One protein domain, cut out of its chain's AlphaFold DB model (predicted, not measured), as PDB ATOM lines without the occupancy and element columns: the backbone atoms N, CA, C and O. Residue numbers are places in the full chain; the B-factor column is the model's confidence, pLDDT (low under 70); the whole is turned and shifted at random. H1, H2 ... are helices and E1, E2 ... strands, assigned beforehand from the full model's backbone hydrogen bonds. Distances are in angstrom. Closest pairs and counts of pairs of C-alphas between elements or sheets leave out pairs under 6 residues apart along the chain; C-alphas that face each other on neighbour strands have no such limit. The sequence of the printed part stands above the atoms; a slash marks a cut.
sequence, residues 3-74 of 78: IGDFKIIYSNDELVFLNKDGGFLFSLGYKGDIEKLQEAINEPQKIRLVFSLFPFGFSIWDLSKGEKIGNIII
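This is residues 3 to 74 of the 78 residues of an uncharacterized protein of Dictyoglomus sp. NZ13-RE01 (UniProt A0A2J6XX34). Picture one antiparallel sheet of six strands, strongly twisted and curled into an arch: E1, E2 and E3 make one arm, E6, E5 and E4 the other, and the single helix H1 sits in the hollow between them, nearer to the arm of E6 and E5. The long strand E3 joins the arms, pairing with E2 by its first part and with E6 by its last residues. The printed part has 72 residues with six named strands and one named helix, in the order E1 E2 E3 H1 E4 E5 E6, and its class is mostly strand. It is compact, with a radius of gyration of the C-alphas of 12.4 A and spans of 37 by 26 by 17 A.

Begin with the sheet, whose order is E1, residues 6 to 11; E2, 14 to 18; E3, 24 to 32; E6, 67 to 73; E5, 56 to 62; and E4, 47 to 53. E1 and E4 are its edge strands. From edge to edge the strands' lines turn by 122 degrees and the way across the sheet by 88 degrees. E1 E2 E3 and E4 E5 E6 are two meanders, each strand the antiparallel neighbour of the one before. In the hairpin E1 and E2, look at N 9 and O 16, 3.0 A apart; in the hairpin E2 and E3, at N 15 and O 28, 2.8 A. The pairing of E3 is staggered: residues 24 to 29 pair with E2 and 29 to 32 with E6, at 137 degrees between the directions of E3 and E6, with N 71 and O 31 at 2.8 A. In the hairpin E5 and E6, N 58 and O 72 are 2.8 A apart; in the hairpin E4 and E5, N 50 and O 59 are 2.9 A apart. H1, residues 34 to 42, is on the sheet at a height of 6.3 A, beside the strands and over none of them. Its closest C-alphas to E6 are those of Lys 36 and Ile 69, 6.3 A; to E4, those of Ala 40 and Ile 47, 6.4 A. Every O i to N i+4 pair in H1 is within hydrogen-bond range. E1 and E4 are apart.

Find C-alpha 6 at (166.798, 144.953, 167.067), where E1 begins; it runs 15.9 A, and E2 12.4 A. E3 is the longest strand, 22.5 A. H1 starts at C-alpha 34, (158.422, 131.319, 160.411), and spans 12.7 A. E4 covers 19.4 A, E5 19.6 A and E6 18.0 A, ending at C-alpha 73, (150.250, 135.084, 171.262).

The C-alphas of Asp 21 and Gly 66 are the two farthest apart, 36.8 A. The printed part has no cut, and its six links are tight. The mean pLDDT of the printed part is 86.4; residue 3 alone is under 70.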
ATOM      1  N   ILE A   3     164.855 144.216 162.689       67.25
ATOM      2  CA  ILE A   3     163.959 145.376 162.543       67.25
ATOM      3  C   ILE A   3     164.660 146.559 163.217       67.25
ATOM      4  O   ILE A   3     164.827 146.550 164.433       67.25
ATOM      5  N   GLY A   4     165.115 147.548 162.440       75.00
ATOM      6  CA  GLY A   4     165.984 148.614 162.958       75.00
ATOM      7  C   GLY A   4     167.249 148.043 163.619       75.00
ATOM      8  O   GLY A   4     167.908 147.176 163.044       75.00
ATOM      9  N   ASP A   5     167.539 148.477 164.848       78.44
ATOM     10  CA  ASP A   5     168.681 148.004 165.651       78.44
ATOM     11  C   ASP A   5     168.403 146.706 166.435       78.44
ATOM     12  O   ASP A   5     169.276 146.203 167.150       78.44
ATOM     13  N   PHE A   6     167.196 146.145 166.325       80.81
ATOM     14  CA  PHE A   6     166.798 144.953 167.067       80.81
ATOM     15  C   PHE A   6     167.085 143.674 166.283       80.81
ATOM     16  O   PHE A   6     166.813 143.567 165.080       80.81
ATOM     17  N   LYS A   7     167.575 142.655 166.992       86.50
ATOM     18  CA  LYS A   7     167.715 141.291 166.474       86.50
ATOM     19  C   LYS A   7     166.565 140.438 166.998       86.50
ATOM     20  O   LYS A   7     166.334 140.383 168.199       86.50
ATOM     21  N   ILE A   8     165.877 139.744 166.096       86.19
ATOM     22  CA  ILE A   8     164.767 138.846 166.433       86.19
ATOM     23  C   ILE A   8     165.181 137.413 166.114       86.19
ATOM     24  O   ILE A   8     165.580 137.118 164.975       86.19
ATOM     25  N   ILE A   9     165.079 136.533 167.109       88.19
ATOM     26  CA  ILE A   9     165.300 135.087 166.976       88.19
ATOM     27  C   ILE A   9     164.011 134.330 167.300       88.19
ATOM     28  O   ILE A   9     163.206 134.796 168.100       88.19
ATOM     29  N   TYR A  10     163.824 133.168 166.676       87.75
ATOM     30  CA  TYR A  10     162.738 132.252 167.013       87.75
ATOM     31  C   TYR A  10     163.295 131.084 167.825       87.75
ATOM     32  O   TYR A  10     164.238 130.426 167.383       87.75
ATOM     33  N   SER A  11     162.755 130.853 169.019       86.38
ATOM     34  CA  SER A  11     163.164 129.762 169.907       86.38
ATOM     35  C   SER A  11     162.007 129.389 170.832       86.38
ATOM     36  O   SER A  11     161.331 130.281 171.328       86.38
ATOM     37  N   ASN A  12     161.783 128.091 171.068       85.19
ATOM     38  CA  ASN A  12     160.745 127.582 171.979       85.19
ATOM     39  C   ASN A  12     159.336 128.160 171.729       85.19
ATOM     40  O   ASN A  12     158.635 128.518 172.671       85.19
ATOM     41  N   ASP A  13     158.931 128.272 170.460       86.56
ATOM     42  CA  ASP A  13     157.664 128.897 170.050       86.56
ATOM     43  C   ASP A  13     157.507 130.364 170.487       86.56
ATOM     44  O   ASP A  13     156.398 130.881 170.649       86.56
ATOM     45  N   GLU A  14     158.630 131.065 170.652       89.00
ATOM     46  CA  GLU A  14     158.686 132.484 170.980       89.00
ATOM     47  C   GLU A  14     159.550 133.263 169.983       89.00
ATOM     48  O   GLU A  14     160.614 132.824 169.541       89.00
ATOM     49  N   LEU A  15     159.095 134.471 169.656       88.62
ATOM     50  CA  LEU A  15     159.891 135.518 169.034       88.62
ATOM     51  C   LEU A  15     160.599 136.287 170.145       88.62
ATOM     52  O   LEU A  15     159.961 137.010 170.911       88.62
ATOM     53  N   VAL A  16     161.914 136.129 170.231       89.19
ATOM     54  CA  VAL A  16     162.755 136.783 171.234       89.19
ATOM     55  C   VAL A  16     163.416 138.005 170.611       89.19
ATOM     56  O   VAL A  16     164.123 137.900 169.604       89.19
ATOM     57  N   PHE A  17     163.195 139.161 171.232       88.62
ATOM     58  CA  PHE A  17     163.720 140.450 170.807       88.62
ATOM     59  C   PHE A  17     164.966 140.778 171.630       88.62
ATOM     60  O   PHE A  17     164.926 140.837 172.861       88.62
ATOM     61  N   LEU A  18     166.081 140.981 170.934       89.56
ATOM     62  CA  LEU A  18     167.386 141.296 171.500       89.56
ATOM     63  C   LEU A  18     167.826 142.692 171.047       89.56
ATOM     64  O   LEU A  18     167.538 143.112 169.920       89.56
ATOM     65  N   ASN A  19     168.564 143.392 171.904       89.56
ATOM     66  CA  ASN A  19     169.251 144.624 171.527       89.56
ATOM     67  C   ASN A  19     170.479 144.334 170.631       89.56
ATOM     68  O   ASN A  19     170.840 143.177 170.387       89.56
ATOM     69  N   LYS A  20     171.140 145.395 170.155       85.25
ATOM     70  CA  LYS A  20     172.336 145.318 169.294       85.25
ATOM     71  C   LYS A  20     173.517 144.550 169.909       85.25
ATOM     72  O   LYS A  20     174.303 143.966 169.168       85.25
ATOM     73  N   ASP A  21     173.596 144.505 171.237       88.56
ATOM     74  CA  ASP A  21     174.660 143.851 172.008       88.56
ATOM     75  C   ASP A  21     174.286 142.408 172.416       88.56
ATOM     76  O   ASP A  21     175.033 141.735 173.122       88.56
ATOM     77  N   GLY A  22     173.123 141.909 171.976       85.38
ATOM     78  CA  GLY A  22     172.622 140.567 172.293       85.38
ATOM     79  C   GLY A  22     171.894 140.449 173.637       85.38
ATOM     80  O   GLY A  22     171.481 139.352 174.007       85.38
ATOM     81  N   GLY A  23     171.695 141.556 174.352       90.62
ATOM     82  CA  GLY A  23     170.903 141.611 175.577       90.62
ATOM     83  C   GLY A  23     169.415 141.383 175.309       90.62
ATOM     84  O   GLY A  23     168.845 141.948 174.373       90.62
ATOM     85  N   PHE A  24     168.784 140.558 176.143       89.62
ATOM     86  CA  PHE A  24     167.349 140.278 176.087       89.62
ATOM     87  C   PHE A  24     166.513 141.525 176.394       89.62
ATOM     88  O   PHE A  24     166.808 142.248 177.345       89.62
ATOM     89  N   LEU A  25     165.449 141.745 175.615       87.62
ATOM     90  CA  LEU A  25     164.461 142.796 175.864       87.62
ATOM     91  C   LEU A  25     163.127 142.196 176.314       87.62
ATOM     92  O   LEU A  25     162.675 142.448 177.427       87.62
ATOM     93  N   PHE A  26     162.499 141.406 175.446       86.62
ATOM     94  CA  PHE A  26     161.234 140.720 175.709       86.62
ATOM     95  C   PHE A  26     161.052 139.546 174.738       86.62
ATOM     96  O   PHE A  26     161.751 139.449 173.724       86.62
ATOM     97  N   SER A  27     160.098 138.661 175.028       87.81
ATOM     98  CA  SER A  27     159.650 137.624 174.099       87.81
ATOM     99  C   SER A  27     158.136 137.650 173.924       87.81
ATOM    100  O   SER A  27     157.391 138.060 174.815       87.81
ATOM    101  N   LEU A  28     157.685 137.256 172.738       88.12
ATOM    102  CA  LEU A  28     156.274 137.086 172.409       88.12
ATOM    103  C   LEU A  28     156.061 135.658 171.931       88.12
ATOM    104  O   LEU A  28     156.829 135.174 171.101       88.12
ATOM    105  N   GLY A  29     155.003 134.999 172.400       89.69
ATOM    106  CA  GLY A  29     154.632 133.699 171.856       89.69
ATOM    107  C   GLY A  29     154.306 133.834 170.372       89.69
ATOM    108  O   GLY A  29     153.674 134.807 169.957       89.69
ATOM    109  N   TYR A  30     154.714 132.869 169.562       90.94
ATOM    110  CA  TYR A  30     154.353 132.823 168.157       90.94
ATOM    111  C   TYR A  30     154.009 131.407 167.732       90.94
ATOM    112  O   TYR A  30     154.709 130.452 168.051       90.94
ATOM    113  N   LYS A  31     152.920 131.282 166.976       89.88
ATOM    114  CA  LYS A  31     152.514 130.022 166.360       89.88
ATOM    115  C   LYS A  31     152.142 130.262 164.908       89.88
ATOM    116  O   LYS A  31     151.123 130.903 164.633       89.88
ATOM    117  N   GLY A  32     152.936 129.723 163.994       90.25
ATOM    118  CA  GLY A  32     152.723 129.865 162.559       90.25
ATOM    119  C   GLY A  32     153.963 129.517 161.752       90.25
ATOM    120  O   GLY A  32     154.918 128.948 162.275       90.25
ATOM    121  N   ASP A  33     153.934 129.893 160.480       90.75
ATOM    122  CA  ASP A  33     155.043 129.706 159.551       90.75
ATOM    123  C   ASP A  33     156.101 130.795 159.790       90.75
ATOM    124  O   ASP A  33     155.798 131.992 159.738       90.75
ATOM    125  N   ILE A  34     157.326 130.387 160.130       88.12
ATOM    126  CA  ILE A  34     158.422 131.319 160.411       88.12
ATOM    127  C   ILE A  34     159.021 131.874 159.131       88.12
ATOM    128  O   ILE A  34     159.341 133.057 159.120       88.12
ATOM    129  N   GLU A  35     159.150 131.075 158.075       88.38
ATOM    130  CA  GLU A  35     159.737 131.514 156.806       88.38
ATOM    131  C   GLU A  35     158.872 132.608 156.186       88.38
ATOM    132  O   GLU A  35     159.366 133.710 155.934       88.38
ATOM    133  N   LYS A  36     157.554 132.373 156.108       87.56
ATOM    134  CA  LYS A  36     156.588 133.389 155.663       87.56
ATOM    135  C   LYS A  36     156.606 134.637 156.547       87.56
ATOM    136  O   LYS A  36     156.452 135.744 156.039       87.56
ATOM    137  N   LEU A  37     156.808 134.497 157.860       87.19
ATOM    138  CA  LEU A  37     156.954 135.654 158.749       87.19
ATOM    139  C   LEU A  37     158.227 136.459 158.437       87.19
ATOM    140  O   LEU A  37     158.178 137.689 158.470       87.19
ATOM    141  N   GLN A  38     159.349 135.798 158.122       84.62
ATOM    142  CA  GLN A  38     160.588 136.497 157.759       84.62
ATOM    143  C   GLN A  38     160.436 137.249 156.441       84.62
ATOM    144  O   GLN A  38     160.850 138.405 156.356       84.62
ATOM    145  N   GLU A  39     159.822 136.614 155.442       84.56
ATOM    146  CA  GLU A  39     159.492 137.250 154.165       84.56
ATOM    147  C   GLU A  39     158.604 138.475 154.381       84.56
ATOM    148  O   GLU A  39     158.914 139.567 153.908       84.56
ATOM    149  N   ALA A  40     157.543 138.315 155.170       81.12
ATOM    150  CA  ALA A  40     156.579 139.365 155.437       81.12
ATOM    151  C   ALA A  40     157.206 140.568 156.160       81.12
ATOM    152  O   ALA A  40     156.931 141.707 155.792       81.12
ATOM    153  N   ILE A  41     158.091 140.350 157.141       80.88
ATOM    154  CA  ILE A  41     158.789 141.439 157.851       80.88
ATOM    155  C   ILE A  41     159.652 142.288 156.906       80.88
ATOM    156  O   ILE A  41     159.807 143.486 157.150       80.88
ATOM    157  N   ASN A  42     160.182 141.709 155.824       81.38
ATOM    158  CA  ASN A  42     160.924 142.469 154.815       81.38
ATOM    159  C   ASN A  42     160.007 143.347 153.942       81.38
ATOM    160  O   ASN A  42     160.485 144.291 153.316       81.38
ATOM    161  N   GLU A  43     158.700 143.074 153.920       84.06
ATOM    162  CA  GLU A  43     157.693 143.820 153.164       84.06
ATOM    163  C   GLU A  43     156.467 144.174 154.035       84.06
ATOM    164  O   GLU A  43     155.353 143.696 153.793       84.06
ATOM    165  N   PRO A  44     156.629 145.033 155.058       79.88
ATOM    166  CA  PRO A  44     155.615 145.265 156.091       79.88
ATOM    167  C   PRO A  44     154.273 145.787 155.552       79.88
ATOM    168  O   PRO A  44     153.229 145.508 156.137       79.88
ATOM    169  N   GLN A  45     154.267 146.488 154.413       85.50
ATOM    170  CA  GLN A  45     153.056 146.963 153.731       85.50
ATOM    171  C   GLN A  45     152.138 145.832 153.238       85.50
ATOM    172  O   GLN A  45     150.963 146.070 152.962       85.50
ATOM    173  N   LYS A  46     152.659 144.604 153.127       85.69
ATOM    174  CA  LYS A  46     151.902 143.407 152.741       85.69
ATOM    175  C   LYS A  46     151.318 142.666 153.943       85.69
ATOM    176  O   LYS A  46     150.671 141.641 153.757       85.69
ATOM    177  N   ILE A  47     151.510 143.162 155.165       89.38
ATOM    178  CA  ILE A  47     151.025 142.503 156.378       89.38
ATOM    179  C   ILE A  47     149.760 143.176 156.892       89.38
ATOM    180  O   ILE A  47     149.697 144.395 157.046       89.38
ATOM    181  N   ARG A  48     148.779 142.362 157.283       89.38
ATOM    182  CA  ARG A  48     147.677 142.797 158.142       89.38
ATOM    183  C   ARG A  48     147.745 142.097 159.491       89.38
ATOM    184  O   ARG A  48     147.749 140.870 159.568       89.38
ATOM    185  N   LEU A  49     147.741 142.894 160.556       89.88
ATOM    186  CA  LEU A  49     147.586 142.415 161.925       89.88
ATOM    187  C   LEU A  49     146.116 142.522 162.330       89.88
ATOM    188  O   LEU A  49     145.500 143.579 162.201       89.88
ATOM    189  N   VAL A  50     145.552 141.420 162.811       89.25
ATOM    190  CA  VAL A  50     144.164 141.355 163.281       89.25
ATOM    191  C   VAL A  50     144.172 140.910 164.731       89.25
ATOM    192  O   VAL A  50     144.610 139.803 165.035       89.25
ATOM    193  N   PHE A  51     143.695 141.768 165.628       89.44
ATOM    194  CA  PHE A  51     143.522 141.404 167.029       89.44
ATOM    195  C   PHE A  51     142.486 140.280 167.166       89.44
ATOM    196  O   PHE A  51     141.422 140.333 166.548       89.44
ATOM    197  N   SER A  52     142.798 139.272 167.978       82.50
ATOM    198  CA  SER A  52     141.886 138.192 168.345       82.50
ATOM    199  C   SER A  52     141.866 138.018 169.856       82.50
ATOM    200  O   SER A  52     142.902 138.062 170.516       82.50
ATOM    201  N   LEU A  53     140.673 137.770 170.397       82.25
ATOM    202  CA  LEU A  53     140.500 137.373 171.792       82.25
ATOM    203  C   LEU A  53     140.791 135.877 172.002       82.25
ATOM    204  O   LEU A  53     141.123 135.482 173.115       82.25
ATOM    205  N   PHE A  54     140.715 135.055 170.946       74.31
ATOM    206  CA  PHE A  54     140.958 133.609 170.999       74.31
ATOM    207  C   PHE A  54     141.659 133.099 169.718       74.31
ATOM    208  O   PHE A  54     141.036 133.075 168.653       74.31
ATOM    209  N   PRO A  55     142.944 132.680 169.779       70.12
ATOM    210  CA  PRO A  55     143.872 132.883 170.898       70.12
ATOM    211  C   PRO A  55     144.104 134.380 171.155       70.12
ATOM    212  O   PRO A  55     144.107 135.164 170.208       70.12
ATOM    213  N   PHE A  56     144.299 134.759 172.422       84.75
ATOM    214  CA  PHE A  56     144.509 136.155 172.808       84.75
ATOM    215  C   PHE A  56     145.820 136.693 172.216       84.75
ATOM    216  O   PHE A  56     146.914 136.227 172.555       84.75
ATOM    217  N   GLY A  57     145.715 137.652 171.300       89.12
ATOM    218  CA  GLY A  57     146.864 138.226 170.608       89.12
ATOM    219  C   GLY A  57     146.524 138.752 169.216       89.12
ATOM    220  O   GLY A  57     145.448 139.300 168.992       89.12
ATOM    221  N   PHE A  58     147.449 138.599 168.269       91.69
ATOM    222  CA  PHE A  58     147.325 139.131 166.913       91.69
ATOM    223  C   PHE A  58     147.528 138.036 165.868       91.69
ATOM    224  O   PHE A  58     148.579 137.405 165.815       91.69
ATOM    225  N   SER A  59     146.549 137.828 164.991       91.06
ATOM    226  CA  SER A  59     146.740 137.057 163.761       91.06
ATOM    227  C   SER A  59     147.503 137.890 162.736       91.06
ATOM    228  O   SER A  59     147.129 139.033 162.470       91.06
ATOM    229  N   ILE A  60     148.531 137.301 162.135       91.25
ATOM    230  CA  ILE A  60     149.320 137.896 161.058       91.25
ATOM    231  C   ILE A  60     148.836 137.318 159.728       91.25
ATOM    232  O   ILE A  60     148.787 136.096 159.572       91.25
ATOM    233  N   TRP A  61     148.488 138.183 158.782       92.06
ATOM    234  CA  TRP A  61     148.009 137.819 157.447       92.06
ATOM    235  C   TRP A  61     148.888 138.434 156.356       92.06
ATOM    236  O   TRP A  61     149.246 139.608 156.459       92.06
ATOM    237  N   ASP A  62     149.184 137.657 155.313       89.88
ATOM    238  CA  ASP A  62     149.769 138.130 154.056       89.88
ATOM    239  C   ASP A  62     148.642 138.633 153.146       89.88
ATOM    240  O   ASP A  62     147.790 137.862 152.698       89.88
ATOM    241  N   LEU A  63     148.632 139.933 152.867       87.25
ATOM    242  CA  LEU A  63     147.655 140.582 151.995       87.25
ATOM    243  C   LEU A  63     147.834 140.212 150.522       87.25
ATOM    244  O   LEU A  63     146.867 140.272 149.768       87.25
ATOM    245  N   SER A  64     149.040 139.826 150.108       84.38
ATOM    246  CA  SER A  64     149.334 139.483 148.712       84.38
ATOM    247  C   SER A  64     148.682 138.164 148.321       84.38
ATOM    248  O   SER A  64     148.186 138.017 147.208       84.38
ATOM    249  N   LYS A  65     148.699 137.199 149.248       84.56
ATOM    250  CA  LYS A  65     148.172 135.843 149.047       84.56
ATOM    251  C   LYS A  65     146.806 135.633 149.708       84.56
ATOM    252  O   LYS A  65     146.138 134.648 149.419       84.56
ATOM    253  N   GLY A  66     146.381 136.544 150.587       83.88
ATOM    254  CA  GLY A  66     145.158 136.396 151.382       83.88
ATOM    255  C   GLY A  66     145.251 135.283 152.432       83.88
ATOM    256  O   GLY A  66     144.227 134.782 152.890       83.88
ATOM    257  N   GLU A  67     146.464 134.881 152.812       89.38
ATOM    258  CA  GLU A  67     146.713 133.738 153.690       89.38
ATOM    259  C   GLU A  67     147.106 134.178 155.100       89.38
ATOM    260  O   GLU A  67     147.806 135.172 155.309       89.38
ATOM    261  N   LYS A  68     146.703 133.388 156.096       89.94
ATOM    262  CA  LYS A  68     147.160 133.570 157.472       89.94
ATOM    263  C   LYS A  68     148.574 133.002 157.631       89.94
ATOM    264  O   LYS A  68     148.788 131.815 157.412       89.94
ATOM    265  N   ILE A  69     149.508 133.840 158.075       91.88
ATOM    266  CA  ILE A  69     150.908 133.477 158.348       91.88
ATOM    267  C   ILE A  69     151.027 132.799 159.719       91.88
ATOM    268  O   ILE A  69     151.677 131.765 159.873       91.88
ATOM    269  N   GLY A  70     150.372 133.369 160.731       91.50
ATOM    270  CA  GLY A  70     150.504 132.891 162.103       91.50
ATOM    271  C   GLY A  70     149.751 133.732 163.120       91.50
ATOM    272  O   GLY A  70     148.913 134.566 162.773       91.50
ATOM    273  N   ASN A  71     150.041 133.497 164.396       90.62
ATOM    274  CA  ASN A  71     149.537 134.285 165.514       90.62
ATOM    275  C   ASN A  71     150.692 134.698 166.419       90.62
ATOM    276  O   ASN A  71     151.441 133.837 166.876       90.62
ATOM    277  N   ILE A  72     150.772 135.986 166.734       89.69
ATOM    278  CA  ILE A  72     151.462 136.485 167.920       89.69
ATOM    279  C   ILE A  72     150.530 136.232 169.098       89.69
ATOM    280  O   ILE A  72     149.401 136.719 169.116       89.69
ATOM    281  N   ILE A  73     150.991 135.456 170.064       87.44
ATOM    282  CA  ILE A  73     150.250 135.084 171.262       87.44
ATOM    283  C   ILE A  73     150.774 135.942 172.405       87.44
ATOM    284  O   ILE A  73     151.951 135.871 172.766       87.44
ATOM    285  N   ILE A  74     149.885 136.737 172.992       82.31
ATOM    286  CA  ILE A  74     150.197 137.516 174.186       82.31
ATOM    287  C   ILE A  74     149.792 136.664 175.382       82.31
ATOM    288  O   ILE A  74     148.607 136.448 175.633       82.31
TER     289      ILE A  74